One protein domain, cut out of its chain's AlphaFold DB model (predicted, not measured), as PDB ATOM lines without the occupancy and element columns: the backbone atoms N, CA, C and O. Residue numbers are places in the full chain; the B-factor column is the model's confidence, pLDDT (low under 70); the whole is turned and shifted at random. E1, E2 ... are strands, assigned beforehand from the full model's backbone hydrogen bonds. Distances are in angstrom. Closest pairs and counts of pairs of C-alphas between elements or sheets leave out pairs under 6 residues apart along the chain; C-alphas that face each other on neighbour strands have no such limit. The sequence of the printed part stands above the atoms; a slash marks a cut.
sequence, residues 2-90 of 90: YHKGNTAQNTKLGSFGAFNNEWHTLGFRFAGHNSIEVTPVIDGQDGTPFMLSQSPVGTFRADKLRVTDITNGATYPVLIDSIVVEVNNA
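This is residues 2 to 90 of the 90 residues of an uncharacterized protein of Shigella flexneri (UniProt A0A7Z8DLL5). This is a domain with little regular structure: one small hairpin of two strands, E1 and E2, with long loops winding round it, and residues 58 to 64 and 70 to 76 sticking out. The printed part has 89 residues and two named strands, E1 then E2, in an antiparallel sheet, with no named helix. The class is all strand, but with only 11 residues in named elements. The whole is only just loose, close to compact, with a radius of gyration of the C-alphas of 14.8 A and spans of 41 by 30 by 26 A.

Residues 2 to 25 hold no named element. E1, residues 26 to 30, begins at C-alpha 26 (223.217, 238.752, 173.435) and is 13.4 A long. E2, residues 37 to 42, is 16.3 A long and ends at C-alpha 42 (225.159, 236.862, 169.281).

E1 and E2 form a hairpin over a short link, antiparallel at 157 degrees. C-alphas 28 and 40 face each other at 4.6 A. N 27 and O 41 are within hydrogen-bond range at 2.8 A. Residues 50 to 51 pair antiparallel with residues 37 to 38 of E2, and residues 45 to 46 with 41 to 42.

The C-alphas of Gly 73 and Ala 90 are the two farthest apart, 43.8 A. The printed part has no cut, and no printed residue is under 70 in pLDDT.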
ATOM      1  N   TYR A   2     215.569 228.595 173.288       97.44
ATOM      2  CA  TYR A   2     214.187 229.051 173.449       97.44
ATOM      3  C   TYR A   2     213.362 227.953 174.128       97.44
ATOM      4  O   TYR A   2     213.246 226.848 173.595       97.44
ATOM      5  N   HIS A   3     212.831 228.244 175.318       95.81
ATOM      6  CA  HIS A   3     212.067 227.291 176.116       95.81
ATOM      7  C   HIS A   3     210.609 227.182 175.634       95.81
ATOM      8  O   HIS A   3     209.790 228.068 175.895       95.81
ATOM      9  N   LYS A   4     210.288 226.090 174.932       90.75
ATOM     10  CA  LYS A   4     208.961 225.826 174.340       90.75
ATOM     11  C   LYS A   4     208.223 224.652 174.985       90.75
ATOM     12  O   LYS A   4     207.098 224.354 174.599       90.75
ATOM     13  N   GLY A   5     208.844 223.962 175.933       85.88
ATOM     14  CA  GLY A   5     208.353 222.674 176.399       85.88
ATOM     15  C   GLY A   5     209.389 221.954 177.245       85.88
ATOM     16  O   GLY A   5     210.141 222.559 178.008       85.88
ATOM     17  N   ASN A   6     209.463 220.640 177.073       83.44
ATOM     18  CA  ASN A   6     210.558 219.853 177.627       83.44
ATOM     19  C   ASN A   6     211.871 220.076 176.845       83.44
ATOM     20  O   ASN A   6     211.910 220.735 175.804       83.44
ATOM     21  N   THR A   7     212.969 219.499 177.335       78.62
ATOM     22  CA  THR A   7     214.304 219.650 176.736       78.62
ATOM     23  C   THR A   7     214.356 219.272 175.254       78.62
ATOM     24  O   THR A   7     215.058 219.938 174.500       78.62
ATOM     25  N   ALA A   8     213.591 218.265 174.818       86.62
ATOM     26  CA  ALA A   8     213.548 217.830 173.419       86.62
ATOM     27  C   ALA A   8     212.760 218.790 172.508       86.62
ATOM     28  O   ALA A   8     212.934 218.769 171.294       86.62
ATOM     29  N   GLN A   9     211.902 219.637 173.082       90.44
ATOM     30  CA  GLN A   9     211.093 220.619 172.352       90.44
ATOM     31  C   GLN A   9     211.744 222.005 172.300       90.44
ATOM     32  O   GLN A   9     211.340 222.857 171.507       90.44
ATOM     33  N   ASN A  10     212.743 222.257 173.148       94.94
ATOM     34  CA  ASN A  10     213.429 223.538 173.182       94.94
ATOM     35  C   ASN A  10     214.242 223.755 171.906       94.94
ATOM     36  O   ASN A  10     214.974 222.882 171.446       94.94
ATOM     37  N   THR A  11     214.163 224.964 171.357       96.31
ATOM     38  CA  THR A  11     214.885 225.311 170.131       96.31
ATOM     39  C   THR A  11     216.251 225.898 170.473       96.31
ATOM     40  O   THR A  11     216.370 226.803 171.308       96.31
ATOM     41  N   LYS A  12     217.311 225.416 169.819       96.75
ATOM     42  CA  LYS A  12     218.623 226.068 169.874       96.75
ATOM     43  C   LYS A  12     218.610 227.288 168.959       96.75
ATOM     44  O   LYS A  12     218.416 227.142 167.763       96.75
ATOM     45  N   LEU A  13     218.812 228.474 169.535       97.94
ATOM     46  CA  LEU A  13     218.832 229.744 168.793       97.94
ATOM     47  C   LEU A  13     220.231 230.132 168.290       97.94
ATOM     48  O   LEU A  13     220.359 231.029 167.470       97.94
ATOM     49  N   GLY A  14     221.280 229.485 168.800       98.00
ATOM     50  CA  GLY A  14     222.668 229.784 168.454       98.00
ATOM     51  C   GLY A  14     223.657 229.239 169.484       98.00
ATOM     52  O   GLY A  14     223.298 228.395 170.317       98.00
ATOM     53  N   SER A  15     224.905 229.700 169.398       98.12
ATOM     54  CA  SER A  15     226.010 229.366 170.302       98.12
ATOM     55  C   SER A  15     227.007 230.522 170.343       98.12
ATOM     56  O   SER A  15     227.269 231.106 169.300       98.12
ATOM     57  N   PHE A  16     227.619 230.769 171.503       98.25
ATOM     58  CA  PHE A  16     228.773 231.672 171.652       98.25
ATOM     59  C   PHE A  16     230.105 231.014 171.230       98.25
ATOM     60  O   PHE A  16     231.171 231.602 171.336       98.25
ATOM     61  N   GLY A  17     230.055 229.761 170.760       97.81
ATOM     62  CA  GLY A  17     231.233 228.975 170.387       97.81
ATOM     63  C   GLY A  17     231.702 228.051 171.510       97.81
ATOM     64  O   GLY A  17     230.879 227.464 172.217       97.81
ATOM     65  N   ALA A  18     233.018 227.860 171.618       98.50
ATOM     66  CA  ALA A  18     233.618 227.096 172.708       98.50
ATOM     67  C   ALA A  18     233.475 227.858 174.033       98.50
ATOM     68  O   ALA A  18     233.652 229.073 174.071       98.50
ATOM     69  N   PHE A  19     233.174 227.133 175.112       98.44
ATOM     70  CA  PHE A  19     233.053 227.722 176.444       98.44
ATOM     71  C   PHE A  19     234.360 228.405 176.864       98.44
ATOM     72  O   PHE A  19     235.440 227.831 176.726       98.44
ATOM     73  N   ASN A  20     234.230 229.617 177.392       98.50
ATOM     74  CA  ASN A  20     235.308 230.435 177.925       98.50
ATOM     75  C   ASN A  20     234.723 231.409 178.973       98.50
ATOM     76  O   ASN A  20     233.521 231.374 179.251       98.50
ATOM     77  N   ASN A  21     235.571 232.259 179.554       98.69
ATOM     78  CA  ASN A  21     235.192 233.230 180.587       98.69
ATOM     79  C   ASN A  21     235.259 234.684 180.079       98.69
ATOM     80  O   ASN A  21     235.367 235.611 180.883       98.69
ATOM     81  N   GLU A  22     235.248 234.878 178.762       98.62
ATOM     82  CA  GLU A  22     235.305 236.190 178.123       98.62
ATOM     83  C   GLU A  22     233.935 236.879 178.136       98.62
ATOM     84  O   GLU A  22     232.890 236.279 178.409       98.62
ATOM     85  N   TRP A  23     233.940 238.173 177.823       98.81
ATOM     86  CA  TRP A  23     232.712 238.930 177.622       98.81
ATOM     87  C   TRP A  23     232.008 238.512 176.332       98.81
ATOM     88  O   TRP A  23     232.626 238.402 175.276       98.81
ATOM     89  N   HIS A  24     230.689 238.373 176.422       98.81
ATOM     90  CA  HIS A  24     229.808 238.069 175.302       98.81
ATOM     91  C   HIS A  24     228.611 239.019 175.295       98.81
ATOM     92  O   HIS A  24     228.209 239.537 176.341       98.81
ATOM     93  N   THR A  25     228.004 239.216 174.124       98.81
ATOM     94  CA  THR A  25     226.775 240.016 173.985       98.81
ATOM     95  C   THR A  25     225.641 239.188 173.396       98.81
ATOM     96  O   THR A  25     225.839 238.367 172.500       98.81
ATOM     97  N   LEU A  26     224.430 239.408 173.908       98.81
ATOM     98  CA  LEU A  26     223.217 238.752 173.435       98.81
ATOM     99  C   LEU A  26     222.092 239.771 173.284       98.81
ATOM    100  O   LEU A  26     221.707 240.421 174.253       98.81
ATOM    101  N   GLY A  27     221.530 239.846 172.082       98.62
ATOM    102  CA  GLY A  27     220.352 240.642 171.764       98.62
ATOM    103  C   GLY A  27     219.257 239.810 171.105       98.62
ATOM    104  O   GLY A  27     219.514 238.778 170.484       98.62
ATOM    105  N   PHE A  28     218.022 240.287 171.210       98.75
ATOM    106  CA  PHE A  28     216.875 239.766 170.471       98.75
ATOM    107  C   PHE A  28     216.205 240.932 169.756       98.75
ATOM    108  O   PHE A  28     215.578 241.778 170.394       98.75
ATOM    109  N   ARG A  29     216.375 241.003 168.436       98.69
ATOM    110  CA  ARG A  29     215.883 242.116 167.625       98.69
ATOM    111  C   ARG A  29     214.508 241.792 167.055       98.69
ATOM    112  O   ARG A  29     214.338 240.784 166.373       98.69
ATOM    113  N   PHE A  30     213.550 242.673 167.316       98.56
ATOM    114  CA  PHE A  30     212.188 242.596 166.798       98.56
ATOM    115  C   PHE A  30     212.060 243.459 165.540       98.56
ATOM    116  O   PHE A  30     212.534 244.593 165.517       98.56
ATOM    117  N   ALA A  31     211.390 242.945 164.507       96.44
ATOM    118  CA  ALA A  31     211.225 243.649 163.228       96.44
ATOM    119  C   ALA A  31     210.169 244.780 163.254       96.44
ATOM    120  O   ALA A  31     210.032 245.531 162.287       96.44
ATOM    121  N   GLY A  32     209.410 244.915 164.346       96.44
ATOM    122  CA  GLY A  32     208.288 245.852 164.441       96.44
ATOM    123  C   GLY A  32     207.050 245.370 163.678       96.44
ATOM    124  O   GLY A  32     206.941 244.195 163.330       96.44
ATOM    125  N   HIS A  33     206.088 246.271 163.454       96.44
ATOM    126  CA  HIS A  33     204.826 245.983 162.747       96.44
ATOM    127  C   HIS A  33     204.050 244.771 163.301       96.44
ATOM    128  O   HIS A  33     203.410 244.037 162.553       96.44
ATOM    129  N   ASN A  34     204.125 244.544 164.618       97.25
ATOM    130  CA  ASN A  34     203.569 243.371 165.306       97.25
ATOM    131  C   ASN A  34     204.096 242.014 164.796       97.25
ATOM    132  O   ASN A  34     203.497 240.980 165.095       97.25
ATOM    133  N   SER A  35     205.208 241.994 164.054       98.25
ATOM    134  CA  SER A  35     205.872 240.748 163.688       98.25
ATOM    135  C   SER A  35     206.316 240.008 164.945       98.25
ATOM    136  O   SER A  35     206.884 240.592 165.870       98.25
ATOM    137  N   ILE A  36     206.069 238.702 164.951       98.25
ATOM    138  CA  ILE A  36     206.542 237.779 165.984       98.25
ATOM    139  C   ILE A  36     207.816 237.041 165.552       98.25
ATOM    140  O   ILE A  36     208.254 236.120 166.243       98.25
ATOM    141  N   GLU A  37     208.397 237.421 164.412       98.50
ATOM    142  CA  GLU A  37     209.723 236.981 163.995       98.50
ATOM    143  C   GLU A  37     210.794 237.804 164.721       98.50
ATOM    144  O   GLU A  37     210.745 239.037 164.756       98.50
ATOM    145  N   VAL A  38     211.758 237.106 165.314       98.69
ATOM    146  CA  VAL A  38     212.836 237.687 166.117       98.69
ATOM    147  C   VAL A  38     214.176 237.188 165.591       98.69
ATOM    148  O   VAL A  38     214.361 235.988 165.379       98.69
ATOM    149  N   THR A  39     215.138 238.097 165.437       98.81
ATOM    150  CA  THR A  39     216.523 237.757 165.088       98.81
ATOM    151  C   THR A  39     217.383 237.756 166.355       98.81
ATOM    152  O   THR A  39     217.503 238.803 166.998       98.81
ATOM    153  N   PRO A  40     217.984 236.621 166.757       98.81
ATOM    154  CA  PRO A  40     218.983 236.623 167.816       98.81
ATOM    155  C   PRO A  40     220.270 237.272 167.296       98.81
ATOM    156  O   PRO A  40     220.707 236.970 166.189       98.81
ATOM    157  N   VAL A  41     220.884 238.136 168.097       98.81
ATOM    158  CA  VAL A  41     222.174 238.771 167.802       98.81
ATOM    159  C   VAL A  41     223.171 238.275 168.840       98.81
ATOM    160  O   VAL A  41     222.984 238.524 170.030       98.81
ATOM    161  N   ILE A  42     224.179 237.524 168.412       98.75
ATOM    162  CA  ILE A  42     225.159 236.862 169.281       98.75
ATOM    163  C   ILE A  42     226.528 237.432 168.936       98.75
ATOM    164  O   ILE A  42     226.963 237.313 167.793       98.75
ATOM    165  N   ASP A  43     227.183 238.080 169.898       98.56
ATOM    166  CA  ASP A  43     228.476 238.751 169.694       98.56
ATOM    167  C   ASP A  43     228.472 239.709 168.488       98.56
ATOM    168  O   ASP A  43     229.381 239.739 167.658       98.56
ATOM    169  N   GLY A  44     227.386 240.480 168.372       98.38
ATOM    170  CA  GLY A  44     227.157 241.433 167.282       98.38
ATOM    171  C   GLY A  44     226.794 240.809 165.928       98.38
ATOM    172  O   GLY A  44     226.565 241.553 164.978       98.38
ATOM    173  N   GLN A  45     226.720 239.479 165.820       98.56
ATOM    174  CA  GLN A  45     226.370 238.777 164.583       98.56
ATOM    175  C   GLN A  45     224.917 238.305 164.594       98.56
ATOM    176  O   GLN A  45     224.442 237.720 165.570       98.56
ATOM    177  N   ASP A  46     224.222 238.514 163.478       98.69
ATOM    178  CA  ASP A  46     222.865 238.011 163.294       98.69
ATOM    179  C   ASP A  46     222.868 236.481 163.174       98.69
ATOM    180  O   ASP A  46     223.533 235.894 162.319       98.69
ATOM    181  N   GLY A  47     222.088 235.830 164.031       98.38
ATOM    182  CA  GLY A  47     221.760 234.417 163.910       98.38
ATOM    183  C   GLY A  47     220.550 234.177 163.006       98.38
ATOM    184  O   GLY A  47     219.970 235.089 162.419       98.38
ATOM    185  N   THR A  48     220.128 232.916 162.913       98.38
ATOM    186  CA  THR A  48     218.924 232.544 162.159       98.38
ATOM    187  C   THR A  48     217.663 233.091 162.847       98.38
ATOM    188  O   THR A  48     217.472 232.811 164.036       98.38
ATOM    189  N   PRO A  49     216.785 233.827 162.137       98.56
ATOM    190  CA  PRO A  49     215.515 234.291 162.691       98.56
ATOM    191  C   PRO A  49     214.614 233.142 163.157       98.56
ATOM    192  O   PRO A  49     214.664 232.029 162.624       98.56
ATOM    193  N   PHE A  50     213.767 233.411 164.147       97.94
ATOM    194  CA  PHE A  50     212.786 232.451 164.644       97.94
ATOM    195  C   PHE A  50     211.450 233.118 164.966       97.94
ATOM    196  O   PHE A  50     211.392 234.268 165.392       97.94
ATOM    197  N   MET A  51     210.369 232.350 164.825       97.88
ATOM    198  CA  MET A  51     209.035 232.767 165.253       97.88
ATOM    199  C   MET A  51     208.830 232.495 166.743       97.88
ATOM    200  O   MET A  51     209.056 231.370 167.225       97.88
ATOM    201  N   LEU A  52     208.337 233.504 167.463       97.94
ATOM    202  CA  LEU A  52     207.775 233.311 168.794       97.94
ATOM    203  C   LEU A  52     206.567 232.369 168.723       97.94
ATOM    204  O   LEU A  52     205.828 232.317 167.741       97.94
ATOM    205  N   SER A  53     206.371 231.601 169.784       95.38
ATOM    206  CA  SER A  53     205.261 230.670 169.948       95.38
ATOM    207  C   SER A  53     204.815 230.633 171.405       95.38
ATOM    208  O   SER A  53     205.494 231.149 172.296       95.38
ATOM    209  N   GLN A  54     203.690 229.973 171.669       94.50
ATOM    210  CA  GLN A  54     203.280 229.686 173.041       94.50
ATOM    211  C   GLN A  54     204.386 228.918 173.788       94.50
ATOM    212  O   GLN A  54     205.125 228.125 173.196       94.50
ATOM    213  N   SER A  55     204.508 229.192 175.085       93.50
ATOM    214  CA  SER A  55     205.488 228.588 175.986       93.50
ATOM    215  C   SER A  55     204.768 228.091 177.241       93.50
ATOM    216  O   SER A  55     203.817 228.739 177.679       93.50
ATOM    217  N   PRO A  56     205.201 226.972 177.849       92.88
ATOM    218  CA  PRO A  56     204.602 226.465 179.083       92.88
ATOM    219  C   PRO A  56     204.960 227.298 180.328       92.88
ATOM    220  O   PRO A  56     204.494 226.988 181.423       92.88
ATOM    221  N   VAL A  57     205.809 228.327 180.206       93.12
ATOM    222  CA  VAL A  57     206.216 229.173 181.338       93.12
ATOM    223  C   VAL A  57     205.036 230.033 181.793       93.12
ATOM    224  O   VAL A  57     204.744 231.058 181.187       93.12
ATOM    225  N   GLY A  58     204.376 229.625 182.878       86.88
ATOM    226  CA  GLY A  58     203.222 230.338 183.447       86.88
ATOM    227  C   GLY A  58     203.395 230.815 184.892       86.88
ATOM    228  O   GLY A  58     202.501 231.448 185.438       86.88
ATOM    229  N   THR A  59     204.518 230.509 185.544       89.69
ATOM    230  CA  THR A  59     204.719 230.770 186.984       89.69
ATOM    231  C   THR A  59     205.263 232.164 187.297       89.69
ATOM    232  O   THR A  59     205.361 232.547 188.463       89.69
ATOM    233  N   PHE A  60     205.649 232.933 186.279       94.06
ATOM    234  CA  PHE A  60     206.202 234.272 186.451       94.06
ATOM    235  C   PHE A  60     205.119 235.343 186.363       94.06
ATOM    236  O   PHE A  60     204.143 235.211 185.632       94.06
ATOM    237  N   ARG A  61     205.303 236.426 187.124       96.38
ATOM    238  CA  ARG A  61     204.392 237.571 187.107       96.38
ATOM    239  C   ARG A  61     204.400 238.224 185.721       96.38
ATOM    240  O   ARG A  61     205.473 238.502 185.193       96.38
ATOM    241  N   ALA A  62     203.211 238.500 185.188       96.75
ATOM    242  CA  ALA A  62     203.039 239.223 183.932       96.75
ATOM    243  C   ALA A  62     203.672 240.631 183.976       96.75
ATOM    244  O   ALA A  62     203.840 241.217 185.050       96.75
ATOM    245  N   ASP A  63     204.013 241.155 182.797       97.12
ATOM    246  CA  ASP A  63     204.506 242.523 182.562       97.12
ATOM    247  C   ASP A  63     205.802 242.887 183.310       97.12
ATOM    248  O   ASP A  63     206.045 244.039 183.682       97.12
ATOM    249  N   LYS A  64     206.658 241.888 183.557       97.56
ATOM    250  CA  LYS A  64     207.976 242.056 184.179       97.56
ATOM    251  C   LYS A  64     209.037 241.270 183.415       97.56
ATOM    252  O   LYS A  64     208.868 240.079 183.166       97.56
ATOM    253  N   LEU A  65     210.169 241.913 183.122       97.50
ATOM    254  CA  LEU A  65     211.380 241.205 182.714       97.50
ATOM    255  C   LEU A  65     211.966 240.493 183.939       97.50
ATOM    256  O   LEU A  65     212.230 241.129 184.960       97.50
ATOM    257  N   ARG A  66     212.164 239.175 183.842       96.88
ATOM    258  CA  ARG A  66     212.794 238.364 184.889       96.88
ATOM    259  C   ARG A  66     214.114 237.799 184.387       96.88
ATOM    260  O   ARG A  66     214.160 237.172 183.335       96.88
ATOM    261  N   VAL A  67     215.149 237.963 185.202       97.44
ATOM    262  CA  VAL A  67     216.483 237.394 184.997       97.44
ATOM    263  C   VAL A  67     216.788 236.517 186.206       97.44
ATOM    264  O   VAL A  67     216.561 236.926 187.343       97.44
ATOM    265  N   THR A  68     217.181 235.268 185.969       96.94
ATOM    266  CA  THR A  68     217.369 234.248 187.010       96.94
ATOM    267  C   THR A  68     218.286 233.145 186.495       96.94
ATOM    268  O   THR A  68     218.286 232.839 185.305       96.94
ATOM    269  N   ASP A  69     219.016 232.522 187.408       97.62
ATOM    270  CA  ASP A  69     219.778 231.283 187.233       97.62
ATOM    271  C   ASP A  69     218.902 230.011 187.236       97.62
ATOM    272  O   ASP A  69     219.404 228.903 187.057       97.62
ATOM    273  N   ILE A  70     217.578 230.177 187.356       96.31
ATOM    274  CA  ILE A  70     216.517 229.176 187.158       96.31
ATOM    275  C   ILE A  70     216.357 228.180 188.315       96.31
ATOM    276  O   ILE A  70     215.219 227.880 188.684       96.31
ATOM    277  N   THR A  71     217.444 227.639 188.862       96.31
ATOM    278  CA  THR A  71     217.428 226.488 189.779       96.31
ATOM    279  C   THR A  71     218.076 226.798 191.126       96.31
ATOM    280  O   THR A  71     218.897 227.692 191.235       96.31
ATOM    281  N   ASN A  72     217.748 226.004 192.149       96.81
ATOM    282  CA  ASN A  72     218.432 226.044 193.447       96.81
ATOM    283  C   ASN A  72     219.752 225.244 193.451       96.81
ATOM    284  O   ASN A  72     220.474 225.249 194.445       96.81
ATOM    285  N   GLY A  73     220.027 224.478 192.388       98.19
ATOM    286  CA  GLY A  73     221.297 223.774 192.209       98.19
ATOM    287  C   GLY A  73     222.428 224.716 191.787       98.19
ATOM    288  O   GLY A  73     222.185 225.853 191.404       98.19
ATOM    289  N   ALA A  74     223.670 224.230 191.827       98.38
ATOM    290  CA  ALA A  74     224.825 225.032 191.428       98.38
ATOM    291  C   ALA A  74     224.738 225.473 189.956       98.38
ATOM    292  O   ALA A  74     224.488 224.661 189.062       98.38
ATOM    293  N   THR A  75     224.999 226.757 189.717       98.62
ATOM    294  CA  THR A  75     225.091 227.379 188.391       98.62
ATOM    295  C   THR A  75     226.404 228.159 188.264       98.62
ATOM    296  O   THR A  75     227.147 228.310 189.237       98.62
ATOM    297  N   TYR A  76     226.739 228.616 187.055       98.12
ATOM    298  CA  TYR A  76     227.921 229.452 186.853       98.12
ATOM    299  C   TYR A  76     227.701 230.842 187.466       98.12
ATOM    300  O   TYR A  76     226.670 231.458 187.184       98.12
ATOM    301  N   PRO A  77     228.668 231.386 188.227       98.31
ATOM    302  CA  PRO A  77     228.695 232.813 188.508       98.31
ATOM    303  C   PRO A  77     228.724 233.594 187.191       98.31
ATOM    304  O   PRO A  77     229.486 233.251 186.288       98.31
ATOM    305  N   VAL A  78     227.908 234.639 187.084       98.38
ATOM    306  CA  VAL A  78     227.846 235.496 185.896       98.38
ATOM    307  C   VAL A  78     228.068 236.947 186.295       98.38
ATOM    308  O   VAL A  78     227.458 237.439 187.246       98.38
ATOM    309  N   LEU A  79     228.957 237.626 185.573       98.75
ATOM    310  CA  LEU A  79     229.122 239.072 185.663       98.75
ATOM    311  C   LEU A  79     228.233 239.700 184.593       98.75
ATOM    312  O   LEU A  79     228.265 239.294 183.433       98.75
ATOM    313  N   ILE A  80     227.416 240.666 185.000       98.62
ATOM    314  CA  ILE A  80     226.481 241.356 184.116       98.62
ATOM    315  C   ILE A  80     226.903 242.814 184.066       98.62
ATOM    316  O   ILE A  80     226.898 243.488 185.093       98.62
ATOM    317  N   ASP A  81     227.256 243.274 182.873       98.75
ATOM    318  CA  ASP A  81     227.532 244.685 182.624       98.75
ATOM    319  C   ASP A  81     226.219 245.477 182.511       98.75
ATOM    320  O   ASP A  81     225.961 246.399 183.284       98.75
ATOM    321  N   SER A  82     225.318 245.062 181.614       98.56
ATOM    322  CA  SER A  82     224.035 245.736 181.408       98.56
ATOM    323  C   SER A  82     222.915 244.793 180.960       98.56
ATOM    324  O   SER A  82     223.146 243.728 180.388       98.56
ATOM    325  N   ILE A  83     221.672 245.200 181.241       98.69
ATOM    326  CA  ILE A  83     220.444 244.587 180.722       98.69
ATOM    327  C   ILE A  83     219.510 245.723 180.327       98.69
ATOM    328  O   ILE A  83     219.086 246.502 181.183       98.69
ATOM    329  N   VAL A  84     219.186 245.813 179.040       98.44
ATOM    330  CA  VAL A  84     218.373 246.900 178.488       98.44
ATOM    331  C   VAL A  84     217.278 246.356 177.578       98.44
ATOM    332  O   VAL A  84     217.430 245.312 176.947       98.44
ATOM    333  N   VAL A  85     216.158 247.076 177.526       98.44
ATOM    334  CA  VAL A  85     215.110 246.900 176.517       98.44
ATOM    335  C   VAL A  85     214.933 248.252 175.851       98.44
ATOM    336  O   VAL A  85     214.463 249.196 176.484       98.44
ATOM    337  N   GLU A  86     215.337 248.341 174.593       98.12
ATOM    338  CA  GLU A  86     215.249 249.560 173.795       98.12
ATOM    339  C   GLU A  86     214.134 249.419 172.758       98.12
ATOM    340  O   GLU A  86     213.851 248.325 172.261       98.12
ATOM    341  N   VAL A  87     213.478 250.534 172.450       98.00
ATOM    342  CA  VAL A  87     212.387 250.601 171.479       98.00
ATOM    343  C   VAL A  87     212.779 251.622 170.423       98.00
ATOM    344  O   VAL A  87     213.216 252.719 170.765       98.00
ATOM    345  N   ASN A  88     212.632 251.257 169.148       96.50
ATOM    346  CA  ASN A  88     212.890 252.176 168.044       96.50
ATOM    347  C   ASN A  88     212.040 253.441 168.203       96.50
ATOM    348  O   ASN A  88     210.869 253.368 168.581       96.50
ATOM    349  N   ASN A  89     212.625 254.588 167.865       92.12
ATOM    350  CA  ASN A  89     211.873 255.833 167.781       92.12
ATOM    351  C   ASN A  89     210.772 255.713 166.717       92.12
ATOM    352  O   ASN A  89     210.957 255.033 165.705       92.12
ATOM    353  N   ALA A  90     209.640 256.364 166.988       72.56
ATOM    354  CA  ALA A  90     208.527 256.485 166.051       72.56
ATOM    355  C   ALA A  90     208.865 257.418 164.881       72.56
ATOM    356  O   ALA A  90     209.604 258.405 165.112       72.56
TER     357      ALA A  90